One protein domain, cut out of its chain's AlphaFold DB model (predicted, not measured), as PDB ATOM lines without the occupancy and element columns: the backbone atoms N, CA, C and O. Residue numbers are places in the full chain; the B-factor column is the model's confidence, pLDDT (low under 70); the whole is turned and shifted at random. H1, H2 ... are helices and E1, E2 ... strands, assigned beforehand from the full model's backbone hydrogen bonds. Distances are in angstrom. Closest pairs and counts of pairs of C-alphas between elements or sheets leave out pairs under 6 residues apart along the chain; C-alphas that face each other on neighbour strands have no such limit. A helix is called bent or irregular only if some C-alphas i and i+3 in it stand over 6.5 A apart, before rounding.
ATOM      1  N   LEU A 162     -27.067  23.509  45.081       91.62
ATOM      2  CA  LEU A 162     -25.728  22.979  44.808       91.62
ATOM      3  C   LEU A 162     -24.632  23.965  45.245       91.62
ATOM      4  O   LEU A 162     -23.601  23.521  45.732       91.62
ATOM      5  N   GLU A 163     -24.870  25.272  45.105       89.75
ATOM      6  CA  GLU A 163     -23.925  26.321  45.512       89.75
ATOM      7  C   GLU A 163     -23.691  26.302  47.028       89.75
ATOM      8  O   GLU A 163     -22.545  26.302  47.471       89.75
ATOM      9  N   ASP A 164     -24.756  26.150  47.823       89.12
ATOM     10  CA  ASP A 164     -24.653  26.067  49.288       89.12
ATOM     11  C   ASP A 164     -23.774  24.887  49.739       89.12
ATOM     12  O   ASP A 164     -23.033  24.984  50.718       89.12
ATOM     13  N   ALA A 165     -23.801  23.776  48.998       89.88
ATOM     14  CA  ALA A 165     -23.015  22.580  49.303       89.88
ATOM     15  C   ALA A 165     -21.633  22.542  48.627       89.88
ATOM     16  O   ALA A 165     -20.891  21.568  48.800       89.88
ATOM     17  N   GLU A 166     -21.256  23.562  47.849       90.12
ATOM     18  CA  GLU A 166     -19.986  23.569  47.114       90.12
ATOM     19  C   GLU A 166     -18.782  23.512  48.067       90.12
ATOM     20  O   GLU A 166     -17.785  22.840  47.779       90.12
ATOM     21  N   GLY A 167     -18.887  24.154  49.234       89.19
ATOM     22  CA  GLY A 167     -17.861  24.104  50.277       89.19
ATOM     23  C   GLY A 167     -17.629  22.685  50.802       89.19
ATOM     24  O   GLY A 167     -16.490  22.216  50.845       89.19
ATOM     25  N   GLU A 168     -18.703  21.965  51.135       88.12
ATOM     26  CA  GLU A 168     -18.629  20.570  51.591       88.12
ATOM     27  C   GLU A 168     -18.079  19.650  50.500       88.12
ATOM     28  O   GLU A 168     -17.188  18.831  50.741       88.12
ATOM     29  N   LYS A 169     -18.559  19.834  49.269       91.88
ATOM     30  CA  LYS A 169     -18.086  19.097  48.099       91.88
ATOM     31  C   LYS A 169     -16.598  19.348  47.842       91.88
ATOM     32  O   LYS A 169     -15.867  18.401  47.573       91.88
ATOM     33  N   SER A 170     -16.119  20.579  48.008       93.31
ATOM     34  CA  SER A 170     -14.702  20.931  47.856       93.31
ATOM     35  C   SER A 170     -13.810  20.257  48.900       93.31
ATOM     36  O   SER A 170     -12.709  19.811  48.576       93.31
ATOM     37  N   LEU A 171     -14.276  20.145  50.148       93.75
ATOM     38  CA  LEU A 171     -13.564  19.400  51.192       93.75
ATOM     39  C   LEU A 171     -13.493  17.904  50.856       93.75
ATOM     40  O   LEU A 171     -12.437  17.286  51.010       93.75
ATOM     41  N   LEU A 172     -14.588  17.333  50.349       93.25
ATOM     42  CA  LEU A 172     -14.625  15.941  49.898       93.25
ATOM     43  C   LEU A 172     -13.726  15.698  48.684       93.25
ATOM     44  O   LEU A 172     -13.027  14.693  48.663       93.25
ATOM     45  N   ASP A 173     -13.683  16.613  47.716       93.94
ATOM     46  CA  ASP A 173     -12.796  16.523  46.549       93.94
ATOM     47  C   ASP A 173     -11.314  16.566  46.948       93.94
ATOM     48  O   ASP A 173     -10.486  15.895  46.335       93.94
ATOM     49  N   GLN A 174     -10.961  17.308  48.000       95.44
ATOM     50  CA  GLN A 174      -9.598  17.308  48.537       95.44
ATOM     51  C   GLN A 174      -9.273  16.013  49.290       95.44
ATOM     52  O   GLN A 174      -8.176  15.474  49.147       95.44
ATOM     53  N   ALA A 175     -10.215  15.516  50.094       95.38
ATOM     54  CA  ALA A 175     -10.025  14.306  50.888       95.38
ATOM     55  C   ALA A 175     -10.050  13.027  50.034       95.38
ATOM     56  O   ALA A 175      -9.321  12.075  50.316       95.38
ATOM     57  N   ILE A 176     -10.899  12.998  49.004       94.56
ATOM     58  CA  ILE A 176     -11.182  11.851  48.136       94.56
ATOM     59  C   ILE A 176     -11.219  12.348  46.672       94.56
ATOM     60  O   ILE A 176     -12.292  12.546  46.094       94.56
ATOM     61  N   PRO A 177     -10.042  12.564  46.043       91.19
ATOM     62  CA  PRO A 177      -9.947  13.193  44.718       91.19
ATOM     63  C   PRO A 177     -10.475  12.348  43.560       91.19
ATOM     64  O   PRO A 177     -10.700  12.861  42.466       91.19
ATOM     65  N   ASP A 178     -10.654  11.044  43.767       90.56
ATOM     66  CA  ASP A 178     -11.166  10.138  42.738       90.56
ATOM     67  C   ASP A 178     -12.688  10.254  42.529       90.56
ATOM     68  O   ASP A 178     -13.238   9.614  41.628       90.56
ATOM     69  N   GLY A 179     -13.374  11.081  43.331       84.06
ATOM     70  CA  GLY A 179     -14.799  11.363  43.176       84.06
ATOM     71  C   GLY A 179     -15.681  10.143  43.431       84.06
ATOM     72  O   GLY A 179     -16.772  10.027  42.864       84.06
ATOM     73  N   THR A 180     -15.196   9.169  44.205       90.19
ATOM     74  CA  THR A 180     -15.871   7.875  44.333       90.19
ATOM     75  C   THR A 180     -17.019   7.868  45.333       90.19
ATOM     76  O   THR A 180     -17.836   6.943  45.273       90.19
ATOM     77  N   THR A 181     -17.137   8.889  46.187       93.31
ATOM     78  CA  THR A 181     -18.173   8.946  47.226       93.31
ATOM     79  C   THR A 181     -19.576   9.151  46.662       93.31
ATOM     80  O   THR A 181     -19.770   9.694  45.571       93.31
ATOM     81  N   PHE A 182     -20.579   8.738  47.439       92.88
ATOM     82  CA  PHE A 182     -21.981   8.976  47.111       92.88
ATOM     83  C   PHE A 182     -22.266  10.471  46.901       92.88
ATOM     84  O   PHE A 182     -22.795  10.834  45.855       92.88
ATOM     85  N   THR A 183     -21.850  11.336  47.832       90.81
ATOM     86  CA  THR A 183     -22.116  12.783  47.786       90.81
ATOM     87  C   THR A 183     -21.531  13.441  46.539       90.81
ATOM     88  O   THR A 183     -22.250  14.138  45.829       90.81
ATOM     89  N   GLN A 184     -20.265  13.168  46.202       93.00
ATOM     90  CA  GLN A 184     -19.634  13.722  44.994       93.00
ATOM     91  C   GLN A 184     -20.350  13.264  43.716       93.00
ATOM     92  O   GLN A 184     -20.603  14.059  42.809       93.00
ATOM     93  N   ARG A 185     -20.716  11.975  43.642       93.56
ATOM     94  CA  ARG A 185     -21.454  11.422  42.497       93.56
ATOM     95  C   ARG A 185     -22.853  12.017  42.384       93.56
ATOM     96  O   ARG A 185     -23.288  12.295  41.269       93.56
ATOM     97  N   TYR A 186     -23.538  12.206  43.510       93.81
ATOM     98  CA  TYR A 186     -24.873  12.786  43.556       93.81
ATOM     99  C   TYR A 186     -24.845  14.260  43.141       93.81
ATOM    100  O   TYR A 186     -25.569  14.630  42.216       93.81
ATOM    101  N   TYR A 187     -23.917  15.053  43.689       94.12
ATOM    102  CA  TYR A 187     -23.658  16.439  43.280       94.12
ATOM    103  C   TYR A 187     -23.453  16.542  41.762       94.12
ATOM    104  O   TYR A 187     -24.189  17.242  41.064       94.12
ATOM    105  N   ALA A 188     -22.510  15.760  41.221       93.00
ATOM    106  CA  ALA A 188     -22.207  15.761  39.792       93.00
ATOM    107  C   ALA A 188     -23.395  15.297  38.930       93.00
ATOM    108  O   ALA A 188     -23.503  15.683  37.767       93.00
ATOM    109  N   SER A 189     -24.285  14.454  39.464       94.50
ATOM    110  CA  SER A 189     -25.486  14.010  38.747       94.50
ATOM    111  C   SER A 189     -26.489  15.150  38.559       94.50
ATOM    112  O   SER A 189     -27.015  15.313  37.457       94.50
ATOM    113  N   ILE A 190     -26.693  15.974  39.590       94.19
ATOM    114  CA  ILE A 190     -27.610  17.119  39.554       94.19
ATOM    115  C   ILE A 190     -27.042  18.204  38.644       94.19
ATOM    116  O   ILE A 190     -27.761  18.727  37.793       94.19
ATOM    117  N   GLU A 191     -25.745  18.488  38.765       93.25
ATOM    118  CA  GLU A 191     -25.055  19.456  37.915       93.25
ATOM    119  C   GLU A 191     -25.169  19.073  36.432       93.25
ATOM    120  O   GLU A 191     -25.640  19.870  35.618       93.25
ATOM    121  N   ARG A 192     -24.843  17.819  36.078       94.25
ATOM    122  CA  ARG A 192     -24.985  17.323  34.699       94.25
ATOM    123  C   ARG A 192     -26.425  17.383  34.208       94.25
ATOM    124  O   ARG A 192     -26.651  17.753  33.059       94.25
ATOM    125  N   ALA A 193     -27.393  17.018  35.046       93.81
ATOM    126  CA  ALA A 193     -28.802  17.083  34.677       93.81
ATOM    127  C   ALA A 193     -29.250  18.528  34.406       93.81
ATOM    128  O   ALA A 193     -30.007  18.757  33.463       93.81
ATOM    129  N   ALA A 194     -28.780  19.498  35.195       91.75
ATOM    130  CA  ALA A 194     -29.063  20.911  34.969       91.75
ATOM    131  C   ALA A 194     -28.468  21.394  33.639       91.75
ATOM    132  O   ALA A 194     -29.204  21.940  32.821       91.75
ATOM    133  N   THR A 195     -27.194  21.090  33.371       92.88
ATOM    134  CA  THR A 195     -26.537  21.420  32.095       92.88
ATOM    135  C   THR A 195     -27.262  20.796  30.902       92.88
ATOM    136  O   THR A 195     -27.582  21.493  29.946       92.88
ATOM    137  N   MET A 196     -27.621  19.509  30.973       93.50
ATOM    138  CA  MET A 196     -28.363  18.843  29.895       93.50
ATOM    139  C   MET A 196     -29.738  19.472  29.655       93.50
ATOM    140  O   MET A 196     -30.171  19.564  28.510       93.50
ATOM    141  N   LYS A 197     -30.445  19.907  30.704       92.88
ATOM    142  CA  LYS A 197     -31.721  20.622  30.546       92.88
ATOM    143  C   LYS A 197     -31.519  21.960  29.836       92.88
ATOM    144  O   LYS A 197     -32.326  22.303  28.979       92.88
ATOM    145  N   GLU A 198     -30.463  22.695  30.170       93.25
ATOM    146  CA  GLU A 198     -30.150  23.972  29.523       93.25
ATOM    147  C   GLU A 198     -29.784  23.771  28.042       93.25
ATOM    148  O   GLU A 198     -30.356  24.420  27.168       93.25
ATOM    149  N   GLU A 199     -28.919  22.800  27.745       94.12
ATOM    150  CA  GLU A 199     -28.458  22.497  26.385       94.12
ATOM    151  C   GLU A 199     -29.555  21.906  25.488       94.12
ATOM    152  O   GLU A 199     -29.705  22.316  24.338       94.12
ATOM    153  N   LEU A 200     -30.318  20.929  25.991       94.44
ATOM    154  CA  LEU A 200     -31.276  20.172  25.178       94.44
ATOM    155  C   LEU A 200     -32.646  20.840  25.087       94.44
ATOM    156  O   LEU A 200     -33.341  20.658  24.088       94.44
ATOM    157  N   LEU A 201     -33.062  21.571  26.127       93.88
ATOM    158  CA  LEU A 201     -34.390  22.192  26.184       93.88
ATOM    159  C   LEU A 201     -34.345  23.703  25.929       93.88
ATOM    160  O   LEU A 201     -35.400  24.324  25.831       93.88
ATOM    161  N   GLY A 202     -33.151  24.303  25.829       88.06
ATOM    162  CA  GLY A 202     -32.994  25.755  25.714       88.06
ATOM    163  C   GLY A 202     -33.491  26.512  26.949       88.06
ATOM    164  O   GLY A 202     -33.748  27.715  26.882       88.06
ATOM    165  N   SER A 203     -33.667  25.810  28.070       84.50
ATOM    166  CA  SER A 203     -34.061  26.402  29.343       84.50
ATOM    167  C   SER A 203     -32.897  27.225  29.889       84.50
ATOM    168  O   SER A 203     -31.764  26.769  29.879       84.50
ATOM    169  N   SER A 204     -33.156  28.427  30.393       79.81
ATOM    170  CA  SER A 204     -32.163  29.214  31.137       79.81
ATOM    171  C   SER A 204     -32.567  29.291  32.607       79.81
ATOM    172  O   SER A 204     -33.757  29.292  32.919       79.81
ATOM    173  N   GLY A 205     -31.580  29.311  33.509       78.44
ATOM    174  CA  GLY A 205     -31.827  29.380  34.952       78.44
ATOM    175  C   GLY A 205     -32.404  28.088  35.531       78.44
ATOM    176  O   GLY A 205     -33.292  28.137  36.380       78.44
ATOM    177  N   VAL A 206     -31.942  26.925  35.058       84.00
ATOM    178  CA  VAL A 206     -32.418  25.645  35.592       84.00
ATOM    179  C   VAL A 206     -32.002  25.525  37.055       84.00
ATOM    180  O   VAL A 206     -30.827  25.661  37.403       84.00
ATOM    181  N   GLN A 207     -32.989  25.253  37.907       80.00
ATOM    182  CA  GLN A 207     -32.786  25.111  39.339       80.00
ATOM    183  C   GLN A 207     -31.841  23.942  39.641       80.00
ATOM    184  O   GLN A 207     -32.011  22.823  39.146       80.00
ATOM    185  N   ARG A 208     -30.836  24.236  40.462       88.25
ATOM    186  CA  ARG A 208     -29.758  23.341  40.885       88.25
ATOM    187  C   ARG A 208     -29.888  23.103  42.389       88.25
ATOM    188  O   ARG A 208     -29.142  23.678  43.173       88.25
ATOM    189  N   SER A 209     -30.887  22.319  42.782       90.12
ATOM    190  CA  SER A 209     -31.206  22.025  44.183       90.12
ATOM    191  C   SER A 209     -30.718  20.639  44.587       90.12
ATOM    192  O   SER A 209     -31.020  19.668  43.894       90.12
ATOM    193  N   LEU A 210     -30.014  20.543  45.711       91.00
ATOM    194  CA  LEU A 210     -29.693  19.268  46.356       91.00
ATOM    195  C   LEU A 210     -30.853  18.755  47.195       91.00
ATOM    196  O   LEU A 210     -31.096  17.552  47.229       91.00
ATOM    197  N   TRP A 211     -31.564  19.669  47.847       92.44
ATOM    198  CA  TRP A 211     -32.683  19.333  48.703       92.44
ATOM    199  C   TRP A 211     -33.730  20.446  48.709       92.44
ATOM    200  O   TRP A 211     -33.406  21.630  48.585       92.44
ATOM    201  N   SER A 212     -34.989  20.046  48.851       91.50
ATOM    202  CA  SER A 212     -36.125  20.936  49.049       91.50
ATOM    203  C   SER A 212     -37.183  20.229  49.889       91.50
ATOM    204  O   SER A 212     -37.568  19.109  49.545       91.50
ATOM    205  N   GLY A 213     -37.679  20.891  50.930       92.38
ATOM    206  CA  GLY A 213     -38.777  20.419  51.770       92.38
ATOM    207  C   GLY A 213     -39.980  21.362  51.735       92.38
ATOM    208  O   GLY A 213     -39.855  22.546  51.422       92.38
TER     209      GLY A 213
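This is residues 162 to 213 of the 315 residues of an uncharacterized protein of Halobacteriales archaeon QS_9_67_15 (UniProt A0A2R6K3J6). One long helix, H2, makes most of the length; the shorter helix H1 packs at a slant on its first turns, at residues 183 to 187, and beyond the far end of H2 the last stretch folds back to bring the short strand E1 near Tyr 187. The three parts leave the model only just loose, close to compact, with a radius of gyration of the C-alphas of 12.2 A. The printed part has 52 residues, with two named helices and one named strand in the order H1, H2, E1, and the class is mostly helix. E1 pairs with no named strand. The C-alphas span 36 by 25 by 15 A along their three main axes.

H2 is the longest helix, residues 182 to 201, and measures 27.7 A from its first C-alpha at (-21.981, 8.976, 47.111) to its last at (-34.390, 22.192, 26.184). Before it in the chain comes H1, residues 166 to 175, which begins with C-alpha 166 at (-19.986, 23.569, 47.114) and is 14.1 A long. After H2 comes E1, residues 209 to 212, 7.0 A from first to last C-alpha, with C-alpha 212 at (-36.125, 20.936, 49.049). Neither helix is bent.

H2 touches H1 with residues 183 to 187 alone. The closest C-alphas of the two helices, those of Gln 184 and Lys 169, are 6.4 A apart. Their lines stand at a steep tilt of 52 degrees, and they run opposite ways. Their centres are 17.2 A apart. H2 and E1 have 3 pairs of C-alphas within 8 A. The closest C-alphas of these two are those of Tyr 187 and Leu 210, 7.3 A apart, and their centres are 12.6 A apart. H1 and E1 are apart, with no C-alpha of the one within 8 A of the other. In both H1 and H2 every O i to N i+4 pair is within hydrogen-bond range.

The two C-alphas farthest apart in the domain are those of Ala 175, where H1 ends, and Gly 202, the residue after H2, at 35.9 A. The first and last printed C-alphas, those of Leu 162 and Gly 213, are 15.0 A apart. The printed part has no cut. The link from H1 to H2, with 6 residues between them, and the link from H2 to E1, with 7, are short but not tight, and no link is long. The mean pLDDT of the printed part is 91.1, and no printed residue is under 70.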